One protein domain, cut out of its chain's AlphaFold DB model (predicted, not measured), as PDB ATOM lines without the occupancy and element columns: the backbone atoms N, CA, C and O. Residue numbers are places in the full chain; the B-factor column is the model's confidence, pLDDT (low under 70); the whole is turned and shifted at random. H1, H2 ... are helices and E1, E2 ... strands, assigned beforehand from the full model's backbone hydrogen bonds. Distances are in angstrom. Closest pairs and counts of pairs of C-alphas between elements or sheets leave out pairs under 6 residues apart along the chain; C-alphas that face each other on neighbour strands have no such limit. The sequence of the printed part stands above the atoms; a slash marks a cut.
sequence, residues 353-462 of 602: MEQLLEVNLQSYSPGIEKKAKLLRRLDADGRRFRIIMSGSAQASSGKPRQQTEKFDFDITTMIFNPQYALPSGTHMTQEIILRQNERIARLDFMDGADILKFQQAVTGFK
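AT A GLANCE: This is residues 353 to 462 of the 602 residues of an uncharacterized protein of Fusarium oxysporum f. sp. lycopersici (strain 4287 / CBS 123668 / FGSC 9935 / NRRL 34936) (UniProt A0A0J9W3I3). Two antiparallel sheets form a sandwich that is only partly face to face: a large, twisted sheet of four long strands, E1 to E4, and a small sheet of three shorter strands, E5 to E7, that crosses part of one face. Helix H1 packs along one side of the sandwich against E1 and E6, while the loop of residues 422 to 427 sticks out. The printed part has 110 residues, with seven named strands and then one named helix; the sheet orders are E1 E2 E3 E4 and E5 E6 E7, and the class is mostly strand. The whole is compact, with a radius of gyration of the C-alphas of 14.9 A and spans of 48 by 40 by 27 A.

HOW THE PARTS SIT: Start at E1, residues 353 to 361, which bends by 58 degrees at residue 356. E2, residues 368 to 377, E3, residues 384 to 393, and E4, residues 401 to 410, follow it in a meander, each strand the antiparallel neighbour of the one before. Look for N 354 and O 376 at 2.8 A between E1 and E2, N 371 and O 390 at 2.8 A between E2 and E3, and N 387 and O 407 at 2.8 A between E3 and E4. A second meander holds E5, residues 415 to 418, E6, residues 431 to 436, and E7, residues 439 to 444; find N 417 and O 433 at 2.9 A, then N 434 and O 441 at 2.8 A. In this sandwich, two sheets face to face, the facing parts are 10.2 A centre to centre and the strands stand at 53 degrees. The closest C-alphas of E4 and E7 are those of Phe 407 and Ala 441, 7.3 A apart. H1, residues 448 to 459, is on one face of each sheet, two layers each time: its height over the sheet E1 E2 E3 E4 is 9.6 A, where it lies over E2 and, only just, over E1, with 3 of its C-alphas falling on E1, and its height over the sheet E5 E6 E7 is 9.8 A, where it lies over E5 and E6. Its closest C-alphas to E1 are Ala 457 and Leu 356, 6.3 A apart. In H1, 7 of 8 O i to N i+4 pairs are within hydrogen-bond range.

IN THESE COORDINATES: Find C-alpha 353 at (186.415, 223.041, 301.033); E1 runs 21.7 A from there. E2, E3 and E4 measure 28.9 A, 30.2 A and 30.6 A. E5 begins at C-alpha 415, (191.312, 222.280, 322.379), and measures 9.8 A; E6 and E7 measure 16.8 A and 16.5 A. H1 runs 16.3 A to C-alpha 459 at (198.188, 225.050, 312.871).

THE WHOLE: The C-alphas farthest apart, those of Ala 380 and Ser 397, are 48.3 A apart. The printed part has no cut, and the link E5 to E6 is long, with 12 residues. Look for pLDDT under 70 at residues 379 to 381, 394 to 400 and 423 to 428.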
ATOM      1  N   MET A 353     185.384 223.250 300.031       78.75
ATOM      2  CA  MET A 353     186.415 223.041 301.033       78.75
ATOM      3  C   MET A 353     187.740 222.751 300.344       78.75
ATOM      4  O   MET A 353     187.803 222.327 299.194       78.75
ATOM      5  N   GLU A 354     188.819 222.965 301.073       83.88
ATOM      6  CA  GLU A 354     190.159 222.604 300.651       83.88
ATOM      7  C   GLU A 354     190.579 221.338 301.402       83.88
ATOM      8  O   GLU A 354     190.702 221.346 302.629       83.88
ATOM      9  N   GLN A 355     190.771 220.233 300.684       88.44
ATOM     10  CA  GLN A 355     191.344 219.014 301.237       88.44
ATOM     11  C   GLN A 355     192.838 219.226 301.461       88.44
ATOM     12  O   GLN A 355     193.613 219.284 300.508       88.44
ATOM     13  N   LEU A 356     193.229 219.321 302.729       89.19
ATOM     14  CA  LEU A 356     194.609 219.585 303.132       89.19
ATOM     15  C   LEU A 356     195.416 218.305 303.326       89.19
ATOM     16  O   LEU A 356     196.626 218.296 303.111       89.19
ATOM     17  N   LEU A 357     194.770 217.243 303.811       90.81
ATOM     18  CA  LEU A 357     195.459 216.020 304.202       90.81
ATOM     19  C   LEU A 357     194.503 214.824 304.212       90.81
ATOM     20  O   LEU A 357     193.351 214.942 304.631       90.81
ATOM     21  N   GLU A 358     195.012 213.667 303.804       91.88
ATOM     22  CA  GLU A 358     194.389 212.358 303.989       91.88
ATOM     23  C   GLU A 358     195.436 211.407 304.573       91.88
ATOM     24  O   GLU A 358     196.535 211.301 304.030       91.88
ATOM     25  N   VAL A 359     195.112 210.767 305.696       90.69
ATOM     26  CA  VAL A 359     196.027 209.894 306.449       90.69
ATOM     27  C   VAL A 359     195.323 208.630 306.919       90.69
ATOM     28  O   VAL A 359     194.120 208.638 307.198       90.69
ATOM     29  N   ASN A 360     196.096 207.555 307.050       90.31
ATOM     30  CA  ASN A 360     195.634 206.309 307.647       90.31
ATOM     31  C   ASN A 360     195.791 206.374 309.169       90.31
ATOM     32  O   ASN A 360     196.806 206.840 309.688       90.31
ATOM     33  N   LEU A 361     194.773 205.900 309.882       88.75
ATOM     34  CA  LEU A 361     194.760 205.835 311.337       88.75
ATOM     35  C   LEU A 361     194.970 204.396 311.816       88.75
ATOM     36  O   LEU A 361     194.549 203.437 311.165       88.75
ATOM     37  N   GLN A 362     195.564 204.255 312.998       87.12
ATOM     38  CA  GLN A 362     195.742 202.981 313.672       87.12
ATOM     39  C   GLN A 362     194.378 202.343 313.974       87.12
ATOM     40  O   GLN A 362     193.450 202.970 314.500       87.12
ATOM     41  N   SER A 363     194.256 201.056 313.654       82.56
ATOM     42  CA  SER A 363     193.074 200.257 313.959       82.56
ATOM     43  C   SER A 363     193.431 199.135 314.924       82.56
ATOM     44  O   SER A 363     194.332 198.343 314.665       82.56
ATOM     45  N   TYR A 364     192.701 199.053 316.034       77.69
ATOM     46  CA  TYR A 364     192.852 197.990 317.035       77.69
ATOM     47  C   TYR A 364     192.005 196.750 316.714       77.69
ATOM     48  O   TYR A 364     192.017 195.775 317.460       77.69
ATOM     49  N   SER A 365     191.241 196.786 315.617       78.12
ATOM     50  CA  SER A 365     190.378 195.690 315.184       78.12
ATOM     51  C   SER A 365     190.925 195.076 313.891       78.12
ATOM     52  O   SER A 365     191.111 195.806 312.910       78.12
ATOM     53  N   PRO A 366     191.176 193.754 313.852       72.31
ATOM     54  CA  PRO A 366     191.743 193.102 312.677       72.31
ATOM     55  C   PRO A 366     190.790 193.217 311.479       72.31
ATOM     56  O   PRO A 366     189.588 192.997 311.609       72.31
ATOM     57  N   GLY A 367     191.328 193.580 310.311       73.06
ATOM     58  CA  GLY A 367     190.555 193.718 309.068       73.06
ATOM     59  C   GLY A 367     189.740 195.011 308.932       73.06
ATOM     60  O   GLY A 367     188.960 195.127 307.985       73.06
ATOM     61  N   ILE A 368     189.908 195.974 309.849       81.50
ATOM     62  CA  ILE A 368     189.317 197.315 309.746       81.50
ATOM     63  C   ILE A 368     190.406 198.325 309.379       81.50
ATOM     64  O   ILE A 368     191.332 198.537 310.158       81.50
ATOM     65  N   GLU A 369     190.259 198.988 308.237       84.44
ATOM     66  CA  GLU A 369     191.082 200.132 307.832       84.44
ATOM     67  C   GLU A 369     190.396 201.428 308.285       84.44
ATOM     68  O   GLU A 369     189.192 201.598 308.073       84.44
ATOM     69  N   LYS A 370     191.138 202.337 308.926       87.81
ATOM     70  CA  LYS A 370     190.641 203.656 309.337       87.81
ATOM     71  C   LYS A 370     191.402 204.760 308.614       87.81
ATOM     72  O   LYS A 370     192.619 204.685 308.487       87.81
ATOM     73  N   LYS A 371     190.696 205.808 308.193       89.75
ATOM     74  CA  LYS A 371     191.269 206.996 307.542       89.75
ATOM     75  C   LYS A 371     190.696 208.269 308.134       89.75
ATOM     76  O   LYS A 371     189.542 208.287 308.562       89.75
ATOM     77  N   ALA A 372     191.489 209.330 308.112       89.88
ATOM     78  CA  ALA A 372     191.039 210.681 308.395       89.88
ATOM     79  C   ALA A 372     191.373 211.604 307.224       89.88
ATOM     80  O   ALA A 372     192.519 211.679 306.778       89.88
ATOM     81  N   LYS A 373     190.365 212.343 306.765       91.69
ATOM     82  CA  LYS A 373     190.512 213.448 305.814       91.69
ATOM     83  C   LYS A 373     190.302 214.765 306.538       91.69
ATOM     84  O   LYS A 373     189.262 214.952 307.169       91.69
ATOM     85  N   LEU A 374     191.266 215.670 306.432       91.69
ATOM     86  CA  LEU A 374     191.190 217.023 306.973       91.69
ATOM     87  C   LEU A 374     190.856 218.006 305.851       91.69
ATOM     88  O   LEU A 374     191.588 218.126 304.868       91.69
ATOM     89  N   LEU A 375     189.764 218.735 306.044       90.69
ATOM     90  CA  LEU A 375     189.264 219.755 305.138       90.69
ATOM     91  C   LEU A 375     189.280 221.115 305.842       90.69
ATOM     92  O   LEU A 375     188.901 221.218 307.011       90.69
ATOM     93  N   ARG A 376     189.667 222.170 305.129       87.75
ATOM     94  CA  ARG A 376     189.537 223.566 305.567       87.75
ATOM     95  C   ARG A 376     188.384 224.224 304.823       87.75
ATOM     96  O   ARG A 376     188.291 224.112 303.604       87.75
ATOM     97  N   ARG A 377     187.495 224.904 305.547       82.94
ATOM     98  CA  ARG A 377     186.416 225.682 304.927       82.94
ATOM     99  C   ARG A 377     186.984 226.958 304.319       82.94
ATOM    100  O   ARG A 377     187.817 227.619 304.937       82.94
ATOM    101  N   LEU A 378     186.490 227.319 303.140       71.25
ATOM    102  CA  LEU A 378     186.880 228.534 302.420       71.25
ATOM    103  C   LEU A 378     186.069 229.757 302.883       71.25
ATOM    104  O   LEU A 378     185.548 230.524 302.077       71.25
ATOM    105  N   ASP A 379     185.924 229.938 304.197       66.19
ATOM    106  CA  ASP A 379     185.311 231.147 304.746       66.19
ATOM    107  C   ASP A 379     186.315 232.313 304.816       66.19
ATOM    108  O   ASP A 379     187.508 232.144 304.576       66.19
ATOM    109  N   ALA A 380     185.834 233.528 305.110       53.41
ATOM    110  CA  ALA A 380     186.664 234.741 305.085       53.41
ATOM    111  C   ALA A 380     187.898 234.675 306.011       53.41
ATOM    112  O   ALA A 380     188.875 235.380 305.771       53.41
ATOM    113  N   ASP A 381     187.852 233.829 307.044       67.44
ATOM    114  CA  ASP A 381     188.875 233.754 308.083       67.44
ATOM    115  C   ASP A 381     189.796 232.528 307.967       67.44
ATOM    116  O   ASP A 381     190.874 232.533 308.573       67.44
ATOM    117  N   GLY A 382     189.405 231.478 307.229       72.19
ATOM    118  CA  GLY A 382     190.186 230.247 307.051       72.19
ATOM    119  C   GLY A 382     190.424 229.465 308.349       72.19
ATOM    120  O   GLY A 382     191.442 228.784 308.488       72.19
ATOM    121  N   ARG A 383     189.530 229.613 309.336       82.12
ATOM    122  CA  ARG A 383     189.688 229.091 310.715       82.12
ATOM    123  C   ARG A 383     188.868 227.843 311.006       82.12
ATOM    124  O   ARG A 383     189.122 227.165 312.002       82.12
ATOM    125  N   ARG A 384     187.877 227.559 310.165       87.12
ATOM    126  CA  ARG A 384     186.971 226.427 310.338       87.12
ATOM    127  C   ARG A 384     187.458 225.228 309.544       87.12
ATOM    128  O   ARG A 384     187.732 225.321 308.350       87.12
ATOM    129  N   PHE A 385     187.517 224.094 310.217       88.88
ATOM    130  CA  PHE A 385     187.981 222.831 309.676       88.88
ATOM    131  C   PHE A 385     186.919 221.753 309.866       88.88
ATOM    132  O   PHE A 385     186.070 221.825 310.759       88.88
ATOM    133  N   ARG A 386     186.986 220.734 309.018       90.00
ATOM    134  CA  ARG A 386     186.183 219.520 309.095       90.00
ATOM    135  C   ARG A 386     187.100 218.318 308.979       90.00
ATOM    136  O   ARG A 386     187.879 218.227 308.037       90.00
ATOM    137  N   ILE A 387     186.963 217.372 309.896       89.38
ATOM    138  CA  ILE A 387     187.574 216.051 309.775       89.38
ATOM    139  C   ILE A 387     186.492 215.051 309.408       89.38
ATOM    140  O   ILE A 387     185.423 215.022 310.019       89.38
ATOM    141  N   ILE A 388     186.779 214.231 308.407       89.19
ATOM    142  CA  ILE A 388     185.968 213.079 308.031       89.19
ATOM    143  C   ILE A 388     186.759 211.836 308.430       89.19
ATOM    144  O   ILE A 388     187.806 211.560 307.847       89.19
ATOM    145  N   MET A 389     186.275 211.116 309.437       86.81
ATOM    146  CA  MET A 389     186.836 209.837 309.869       86.81
ATOM    147  C   MET A 389     186.049 208.715 309.206       86.81
ATOM    148  O   MET A 389     184.826 208.676 309.316       86.81
ATOM    149  N   SER A 390     186.727 207.790 308.541       87.75
ATOM    150  CA  SER A 390     186.089 206.650 307.885       87.75
ATOM    151  C   SER A 390     186.716 205.340 308.324       87.75
ATOM    152  O   SER A 390     187.938 205.237 308.377       87.75
ATOM    153  N   GLY A 391     185.886 204.341 308.602       85.56
ATOM    154  CA  GLY A 391     186.294 202.965 308.852       85.56
ATOM    155  C   GLY A 391     185.698 202.032 307.804       85.56
ATOM    156  O   GLY A 391     184.493 202.084 307.556       85.56
ATOM    157  N   SER A 392     186.512 201.165 307.211       82.94
ATOM    158  CA  SER A 392     186.071 200.123 306.281       82.94
ATOM    159  C   SER A 392     186.492 198.747 306.777       82.94
ATOM    160  O   SER A 392     187.667 198.520 307.050       82.94
ATOM    161  N   ALA A 393     185.534 197.826 306.873       80.06
ATOM    162  CA  ALA A 393     185.768 196.429 307.217       80.06
ATOM    163  C   ALA A 393     185.508 195.537 305.997       80.06
ATOM    164  O   ALA A 393     184.432 195.599 305.384       80.06
ATOM    165  N   GLN A 394     186.481 194.691 305.658       67.75
ATOM    166  CA  GLN A 394     186.342 193.717 304.578       67.75
ATOM    167  C   GLN A 394     185.668 192.452 305.125       67.75
ATOM    168  O   GLN A 394     186.237 191.737 305.946       67.75
ATOM    169  N   ALA A 395     184.426 192.195 304.714       61.31
ATOM    170  CA  ALA A 395     183.707 190.987 305.108       61.31
ATOM    171  C   ALA A 395     184.178 189.793 304.258       61.31
ATOM    172  O   ALA A 395     184.242 189.897 303.035       61.31
ATOM    173  N   SER A 396     184.472 188.653 304.891       59.72
ATOM    174  CA  SER A 396     184.846 187.403 304.207       59.72
ATOM    175  C   SER A 396     183.684 186.774 303.421       59.72
ATOM    176  O   SER A 396     183.917 186.073 302.442       59.72
ATOM    177  N   SER A 397     182.433 187.071 303.788       56.41
ATOM    178  CA  SER A 397     181.237 186.770 302.991       56.41
ATOM    179  C   SER A 397     180.137 187.804 303.268       56.41
ATOM    180  O   SER A 397     179.359 187.668 304.213       56.41
ATOM    181  N   GLY A 398     180.085 188.881 302.483       59.28
ATOM    182  CA  GLY A 398     179.053 189.916 302.609       59.28
ATOM    183  C   GLY A 398     179.443 191.249 301.968       59.28
ATOM    184  O   GLY A 398     180.580 191.433 301.538       59.28
ATOM    185  N   LYS A 399     178.493 192.193 301.902       55.19
ATOM    186  CA  LYS A 399     178.772 193.559 301.428       55.19
ATOM    187  C   LYS A 399     179.772 194.244 302.380       55.19
ATOM    188  O   LYS A 399     179.597 194.128 303.596       55.19
ATOM    189  N   PRO A 400     180.790 194.954 301.863       63.28
ATOM    190  CA  PRO A 400     181.756 195.667 302.695       63.28
ATOM    191  C   PRO A 400     181.034 196.673 303.595       63.28
ATOM    192  O   PRO A 400     180.159 197.413 303.139       63.28
ATOM    193  N   ARG A 401     181.389 196.690 304.884       72.19
ATOM    194  CA  ARG A 401     180.812 197.624 305.856       72.19
ATOM    195  C   ARG A 401     181.711 198.847 305.935       72.19
ATOM    196  O   ARG A 401     182.856 198.741 306.363       72.19
ATOM    197  N   GLN A 402     181.180 199.998 305.544       76.69
ATOM    198  CA  GLN A 402     181.845 201.289 305.690       76.69
ATOM    199  C   GLN A 402     181.046 202.177 306.644       76.69
ATOM    200  O   GLN A 402     179.817 202.210 306.596       76.69
ATOM    201  N   GLN A 403     181.748 202.893 307.515       79.19
ATOM    202  CA  GLN A 403     181.179 203.882 308.423       79.19
ATOM    203  C   GLN A 403     181.972 205.177 308.293       79.19
ATOM    204  O   GLN A 403     183.196 205.141 308.220       79.19
ATOM    205  N   THR A 404     181.279 206.314 308.259       81.38
ATOM    206  CA  THR A 404     181.901 207.638 308.182       81.38
ATOM    207  C   THR A 404     181.313 208.548 309.254       81.38
ATOM    208  O   THR A 404     180.097 208.590 309.429       81.38
ATOM    209  N   GLU A 405     182.166 209.293 309.947       82.38
ATOM    210  CA  GLU A 405     181.802 210.285 310.955       82.38
ATOM    211  C   GLU A 405     182.444 211.637 310.617       82.38
ATOM    212  O   GLU A 405     183.580 211.701 310.145       82.38
ATOM    213  N   LYS A 406     181.708 212.733 310.839       86.88
ATOM    214  CA  LYS A 406     182.161 214.100 310.551       86.88
ATOM    215  C   LYS A 406     182.326 214.895 311.849       86.88
ATOM    216  O   LYS A 406     181.402 214.957 312.662       86.88
ATOM    217  N   PHE A 407     183.466 215.561 312.001       84.56
ATOM    218  CA  PHE A 407     183.794 216.421 313.136       84.56
ATOM    219  C   PHE A 407     184.185 217.820 312.639       84.56
ATOM    220  O   PHE A 407     185.236 217.999 312.029       84.56
ATOM    221  N   ASP A 408     183.319 218.807 312.869       87.88
ATOM    222  CA  ASP A 408     183.551 220.218 312.535       87.88
ATOM    223  C   ASP A 408     184.135 220.963 313.744       87.88
ATOM    224  O   ASP A 408     183.637 220.800 314.861       87.88
ATOM    225  N   PHE A 409     185.149 221.803 313.529       86.19
ATOM    226  CA  PHE A 409     185.779 222.589 314.592       86.19
ATOM    227  C   PHE A 409     186.325 223.936 314.098       86.19
ATOM    228  O   PHE A 409     186.623 224.114 312.916       86.19
ATOM    229  N   ASP A 410     186.459 224.893 315.014       86.12
ATOM    230  CA  ASP A 410     187.136 226.173 314.785       86.12
ATOM    231  C   ASP A 410     188.446 226.187 315.571       86.12
ATOM    232  O   ASP A 410     188.449 226.051 316.797       86.12
ATOM    233  N   ILE A 411     189.560 226.393 314.869       85.75
ATOM    234  CA  ILE A 411     190.906 226.332 315.447       85.75
ATOM    235  C   ILE A 411     191.133 227.292 316.623       85.75
ATOM    236  O   ILE A 411     191.999 227.051 317.459       85.75
ATOM    237  N   THR A 412     190.377 228.386 316.712       82.94
ATOM    238  CA  THR A 412     190.539 229.385 317.778       82.94
ATOM    239  C   THR A 412     189.832 229.021 319.078       82.94
ATOM    240  O   THR A 412     190.153 229.582 320.123       82.94
ATOM    241  N   THR A 413     188.881 228.089 319.025       85.62
ATOM    242  CA  THR A 413     188.048 227.690 320.175       85.62
ATOM    243  C   THR A 413     188.229 226.226 320.561       85.62
ATOM    244  O   THR A 413     187.883 225.820 321.669       85.62
ATOM    245  N   MET A 414     188.782 225.436 319.650       87.25
ATOM    246  CA  MET A 414     189.066 224.025 319.813       87.25
ATOM    247  C   MET A 414     190.275 223.794 320.733       87.25
ATOM    248  O   MET A 414     191.274 224.509 320.687       87.25
ATOM    249  N   ILE A 415     190.193 222.756 321.565       87.88
ATOM    250  CA  ILE A 415     191.312 222.280 322.379       87.88
ATOM    251  C   ILE A 415     192.074 221.234 321.567       87.88
ATOM    252  O   ILE A 415     191.562 220.141 321.310       87.88
ATOM    253  N   PHE A 416     193.306 221.572 321.199       86.50
ATOM    254  CA  PHE A 416     194.253 220.683 320.535       86.50
ATOM    255  C   PHE A 416     195.200 220.069 321.570       86.50
ATOM    256  O   PHE A 416     195.954 220.791 322.223       86.50
ATOM    257  N   ASN A 417     195.153 218.748 321.737       88.12
ATOM    258  CA  ASN A 417     195.947 218.034 322.732       88.12
ATOM    259  C   ASN A 417     196.884 217.003 322.057       88.12
ATOM    260  O   ASN A 417     196.428 215.908 321.713       88.12
ATOM    261  N   PRO A 418     198.171 217.344 321.849       87.25
ATOM    262  CA  PRO A 418     199.149 216.480 321.188       87.25
ATOM    263  C   PRO A 418     199.753 215.473 322.175       87.25
ATOM    264  O   PRO A 418     200.708 215.787 322.883       87.25
ATOM    265  N   GLN A 419     199.221 214.250 322.228       86.75
ATOM    266  CA  GLN A 419     199.721 213.228 323.160       86.75
ATOM    267  C   GLN A 419     201.153 212.790 322.821       86.75
ATOM    268  O   GLN A 419     201.941 212.543 323.730       86.75
ATOM    269  N   TYR A 420     201.528 212.803 321.539       83.69
ATOM    270  CA  TYR A 420     202.898 212.507 321.088       83.69
ATOM    271  C   TYR A 420     203.968 213.465 321.622       83.69
ATOM    272  O   TYR A 420     205.152 213.140 321.594       83.69
ATOM    273  N   ALA A 421     203.577 214.657 322.080       79.75
ATOM    274  CA  ALA A 421     204.492 215.644 322.642       79.75
ATOM    275  C   ALA A 421     204.575 215.564 324.176       79.75
ATOM    276  O   ALA A 421     205.228 216.403 324.797       79.75
ATOM    277  N   LEU A 422     203.912 214.589 324.807       78.38
ATOM    278  CA  LEU A 422     203.999 214.403 326.250       78.38
ATOM    279  C   LEU A 422     205.313 213.700 326.634       78.38
ATOM    280  O   LEU A 422     205.680 212.705 326.007       78.38
ATOM    281  N   PRO A 423     206.001 214.173 327.687       66.69
ATOM    282  CA  PRO A 423     207.209 213.552 328.220       66.69
ATOM    283  C   PRO A 423     206.826 212.321 329.058       66.69
ATOM    284  O   PRO A 423     206.864 212.338 330.288       66.69
ATOM    285  N   SER A 424     206.365 211.265 328.393       59.81
ATOM    286  CA  SER A 424     205.981 210.003 329.025       59.81
ATOM    287  C   SER A 424     207.045 208.952 328.732       59.81
ATOM    288  O   SER A 424     207.286 208.607 327.576       59.81
ATOM    289  N   GLY A 425     207.683 208.434 329.784       52.97
ATOM    290  CA  GLY A 425     208.758 207.452 329.670       52.97
ATOM    291  C   GLY A 425     208.371 206.224 328.836       52.97
ATOM    292  O   GLY A 425     207.301 205.635 328.997       52.97
ATOM    293  N   THR A 426     209.289 205.808 327.962       51.78
ATOM    294  CA  THR A 426     209.331 204.535 327.208       51.78
ATOM    295  C   THR A 426     208.233 204.219 326.178       51.78
ATOM    296  O   THR A 426     208.471 203.344 325.350       51.78
ATOM    297  N   HIS A 427     207.107 204.938 326.109       54.19
ATOM    298  CA  HIS A 427     206.117 204.754 325.034       54.19
ATOM    299  C   HIS A 427     205.591 206.090 324.499       54.19
ATOM    300  O   HIS A 427     204.734 206.726 325.109       54.19
ATOM    301  N   MET A 428     206.070 206.491 323.318       64.50
ATOM    302  CA  MET A 428     205.491 207.610 322.574       64.50
ATOM    303  C   MET A 428     204.205 207.159 321.888       64.50
ATOM    304  O   MET A 428     204.242 206.337 320.972       64.50
ATOM    305  N   THR A 429     203.066 207.692 322.326       77.38
ATOM    306  CA  THR A 429     201.794 207.497 321.628       77.38
ATOM    307  C   THR A 429     201.753 208.396 320.394       77.38
ATOM    308  O   THR A 429     202.083 209.574 320.459       77.38
ATOM    309  N   GLN A 430     201.344 207.858 319.246       85.75
ATOM    310  CA  GLN A 430     201.131 208.643 318.024       85.75
ATOM    311  C   GLN A 430     199.692 209.176 317.998       85.75
ATOM    312  O   GLN A 430     198.954 208.933 317.052       85.75
ATOM    313  N   GLU A 431     199.261 209.857 319.064       90.00
ATOM    314  CA  GLU A 431     197.862 210.275 319.243       90.00
ATOM    315  C   GLU A 431     197.712 211.805 319.301       90.00
ATOM    316  O   GLU A 431     198.512 212.525 319.915       90.00
ATOM    317  N   ILE A 432     196.637 212.312 318.692       89.81
ATOM    318  CA  ILE A 432     196.120 213.665 318.919       89.81
ATOM    319  C   ILE A 432     194.663 213.576 319.366       89.81
ATOM    320  O   ILE A 432     193.831 212.942 318.714       89.81
ATOM    321  N   ILE A 433     194.336 214.291 320.443       89.19
ATOM    322  CA  ILE A 433     192.964 214.437 320.928       89.19
ATOM    323  C   ILE A 433     192.472 215.848 320.611       89.19
ATOM    324  O   ILE A 433     193.059 216.847 321.029       89.19
ATOM    325  N   LEU A 434     191.356 215.927 319.894       88.06
ATOM    326  CA  LEU A 434     190.673 217.165 319.551       88.06
ATOM    327  C   LEU A 434     189.400 217.281 320.386       88.06
ATOM    328  O   LEU A 434     188.606 216.338 320.428       88.06
ATOM    329  N   ARG A 435     189.170 218.428 321.033       86.12
ATOM    330  CA  ARG A 435     187.922 218.673 321.774       86.12
ATOM    331  C   ARG A 435     187.291 219.994 321.365       86.12
ATOM    332  O   ARG A 435     187.950 221.030 321.374       86.12
ATOM    333  N   GLN A 436     186.002 219.950 321.054       81.00
ATOM    334  CA  GLN A 436     185.177 221.122 320.781       81.00
ATOM    335  C   GLN A 436     183.816 220.886 321.436       81.00
ATOM    336  O   GLN A 436     183.091 219.964 321.053       81.00
ATOM    337  N   ASN A 437     183.460 221.724 322.411       81.56
ATOM    338  CA  ASN A 437     182.261 221.546 323.236       81.56
ATOM    339  C   ASN A 437     182.252 220.137 323.881       81.56
ATOM    340  O   ASN A 437     183.260 219.717 324.447       81.56
ATOM    341  N   GLU A 438     181.152 219.390 323.737       80.31
ATOM    342  CA  GLU A 438     180.995 218.013 324.237       80.31
ATOM    343  C   GLU A 438     181.569 216.935 323.298       80.31
ATOM    344  O   GLU A 438     181.550 215.749 323.624       80.31
ATOM    345  N   ARG A 439     182.073 217.306 322.112       80.31
ATOM    346  CA  ARG A 439     182.595 216.336 321.141       80.31
ATOM    347  C   ARG A 439     184.103 216.163 321.294       80.31
ATOM    348  O   ARG A 439     184.852 217.139 321.383       80.31
ATOM    349  N   ILE A 440     184.540 214.908 321.263       85.44
ATOM    350  CA  ILE A 440     185.944 214.508 321.345       85.44
ATOM    351  C   ILE A 440     186.258 213.637 320.130       85.44
ATOM    352  O   ILE A 440     185.606 212.616 319.935       85.44
ATOM    353  N   ALA A 441     187.265 214.017 319.346       86.31
ATOM    354  CA  ALA A 441     187.822 213.179 318.289       86.31
ATOM    355  C   ALA A 441     189.227 212.725 318.696       86.31
ATOM    356  O   ALA A 441     190.056 213.549 319.090       86.31
ATOM    357  N   ARG A 442     189.483 211.417 318.626       88.56
ATOM    358  CA  ARG A 442     190.796 210.819 318.896       88.56
ATOM    359  C   ARG A 442     191.374 210.303 317.592       88.56
ATOM    360  O   ARG A 442     190.716 209.535 316.892       88.56
ATOM    361  N   LEU A 443     192.568 210.770 317.259       90.25
ATOM    362  CA  LEU A 443     193.268 210.429 316.033       90.25
ATOM    363  C   LEU A 443     194.550 209.698 316.412       90.25
ATOM    364  O   LEU A 443     195.518 210.332 316.824       90.25
ATOM    365  N   ASP A 444     194.526 208.376 316.273       91.19
ATOM    366  CA  ASP A 444     195.699 207.523 316.444       91.19
ATOM    367  C   ASP A 444     196.364 207.338 315.079       91.19
ATOM    368  O   ASP A 444     195.777 206.741 314.179       91.19
ATOM    369  N   PHE A 445     197.563 207.872 314.893       90.56
ATOM    370  CA  PHE A 445     198.301 207.837 313.633       90.56
ATOM    371  C   PHE A 445     199.187 206.591 313.561       90.56
ATOM    372  O   PHE A 445     199.674 206.097 314.576       90.56
ATOM    373  N   MET A 446     199.416 206.085 312.346       87.81
ATOM    374  CA  MET A 446     200.324 204.950 312.132       87.81
ATOM    375  C   MET A 446     201.798 205.344 312.286       87.81
ATOM    376  O   MET A 446     202.607 204.538 312.744       87.81
ATOM    377  N   ASP A 447     202.148 206.578 311.911       85.81
ATOM    378  CA  ASP A 447     203.510 207.088 311.985       85.81
ATOM    379  C   ASP A 447     203.585 208.552 312.451       85.81
ATOM    380  O   ASP A 447     202.623 209.325 312.392       85.81
ATOM    381  N   GLY A 448     204.779 208.927 312.915       83.44
ATOM    382  CA  GLY A 448     205.079 210.278 313.378       83.44
ATOM    383  C   GLY A 448     205.303 211.303 312.262       83.44
ATOM    384  O   GLY A 448     205.458 212.485 312.549       83.44
ATOM    385  N   ALA A 449     205.340 210.913 310.989       86.75
ATOM    386  CA  ALA A 449     205.402 211.882 309.898       86.75
ATOM    387  C   ALA A 449     204.007 212.461 309.623       86.75
ATOM    388  O   ALA A 449     203.852 213.674 309.467       86.75
ATOM    389  N   ASP A 450     202.988 211.609 309.617       89.25
ATOM    390  CA  ASP A 450     201.599 211.967 309.357       89.25
ATOM    391  C   ASP A 450     200.993 212.800 310.488       89.25
ATOM    392  O   ASP A 450     200.277 213.768 310.212       89.25
ATOM    393  N   ILE A 451     201.366 212.536 311.745       89.38
ATOM    394  CA  ILE A 451     200.947 213.365 312.886       89.38
ATOM    395  C   ILE A 451     201.486 214.801 312.778       89.38
ATOM    396  O   ILE A 451     200.772 215.767 313.051       89.38
ATOM    397  N   LEU A 452     202.723 214.968 312.297       88.75
ATOM    398  CA  LEU A 452     203.339 216.283 312.110       88.75
ATOM    399  C   LEU A 452     202.789 216.999 310.874       88.75
ATOM    400  O   LEU A 452     202.631 218.221 310.905       88.75
ATOM    401  N   LYS A 453     202.439 216.270 309.804       90.12
ATOM    402  CA  LYS A 453     201.685 216.838 308.671       90.12
ATOM    403  C   LYS A 453     200.309 217.316 309.120       90.12
ATOM    404  O   LYS A 453     199.883 218.391 308.706       90.12
ATOM    405  N   PHE A 454     199.633 216.557 309.983       91.19
ATOM    406  CA  PHE A 454     198.349 216.950 310.552       91.19
ATOM    407  C   PHE A 454     198.486 218.201 311.426       91.19
ATOM    408  O   PHE A 454     197.744 219.164 311.228       91.19
ATOM    409  N   GLN A 455     199.486 218.245 312.319       89.44
ATOM    410  CA  GLN A 455     199.814 219.446 313.093       89.44
ATOM    411  C   GLN A 455     200.045 220.646 312.166       89.44
ATOM    412  O   GLN A 455     199.465 221.708 312.394       89.44
ATOM    413  N   GLN A 456     200.848 220.487 311.110       90.19
ATOM    414  CA  GLN A 456     201.125 221.550 310.143       90.19
ATOM    415  C   GLN A 456     199.852 222.014 309.428       90.19
ATOM    416  O   GLN A 456     199.629 223.218 309.312       90.19
ATOM    417  N   ALA A 457     199.010 221.088 308.976       89.88
ATOM    418  CA  ALA A 457     197.793 221.404 308.239       89.88
ATOM    419  C   ALA A 457     196.760 222.152 309.093       89.88
ATOM    420  O   ALA A 457     196.114 223.072 308.595       89.88
ATOM    421  N   VAL A 458     196.636 221.804 310.377       89.00
ATOM    422  CA  VAL A 458     195.748 222.513 311.306       89.00
ATOM    423  C   VAL A 458     196.371 223.848 311.714       89.00
ATOM    424  O   VAL A 458     195.769 224.896 311.515       89.00
ATOM    425  N   THR A 459     197.593 223.850 312.250       87.19
ATOM    426  CA  THR A 459     198.188 225.050 312.871       87.19
ATOM    427  C   THR A 459     198.734 226.066 311.864       87.19
ATOM    428  O   THR A 459     198.817 227.253 312.180       87.19
ATOM    429  N   GLY A 460     199.109 225.627 310.660       87.12
ATOM    430  CA  GLY A 460     199.862 226.414 309.680       87.12
ATOM    431  C   GLY A 460     201.365 226.492 309.966       87.12
ATOM    432  O   GLY A 460     202.066 227.276 309.319       87.12
ATOM    433  N   PHE A 461     201.871 225.709 310.924       87.62
ATOM    434  CA  PHE A 461     203.276 225.704 311.319       87.62
ATOM    435  C   PHE A 461     203.883 224.306 311.237       87.62
ATOM    436  O   PHE A 461     203.353 223.337 311.780       87.62
ATOM    437  N   LYS A 462     205.043 224.210 310.588       88.12
ATOM    438  CA  LYS A 462     205.815 222.973 310.490       88.12
ATOM    439  C   LYS A 462     206.919 222.957 311.559       88.12
ATOM    440  O   LYS A 462     207.562 223.987 311.759       88.12
TER     441      LYS A 462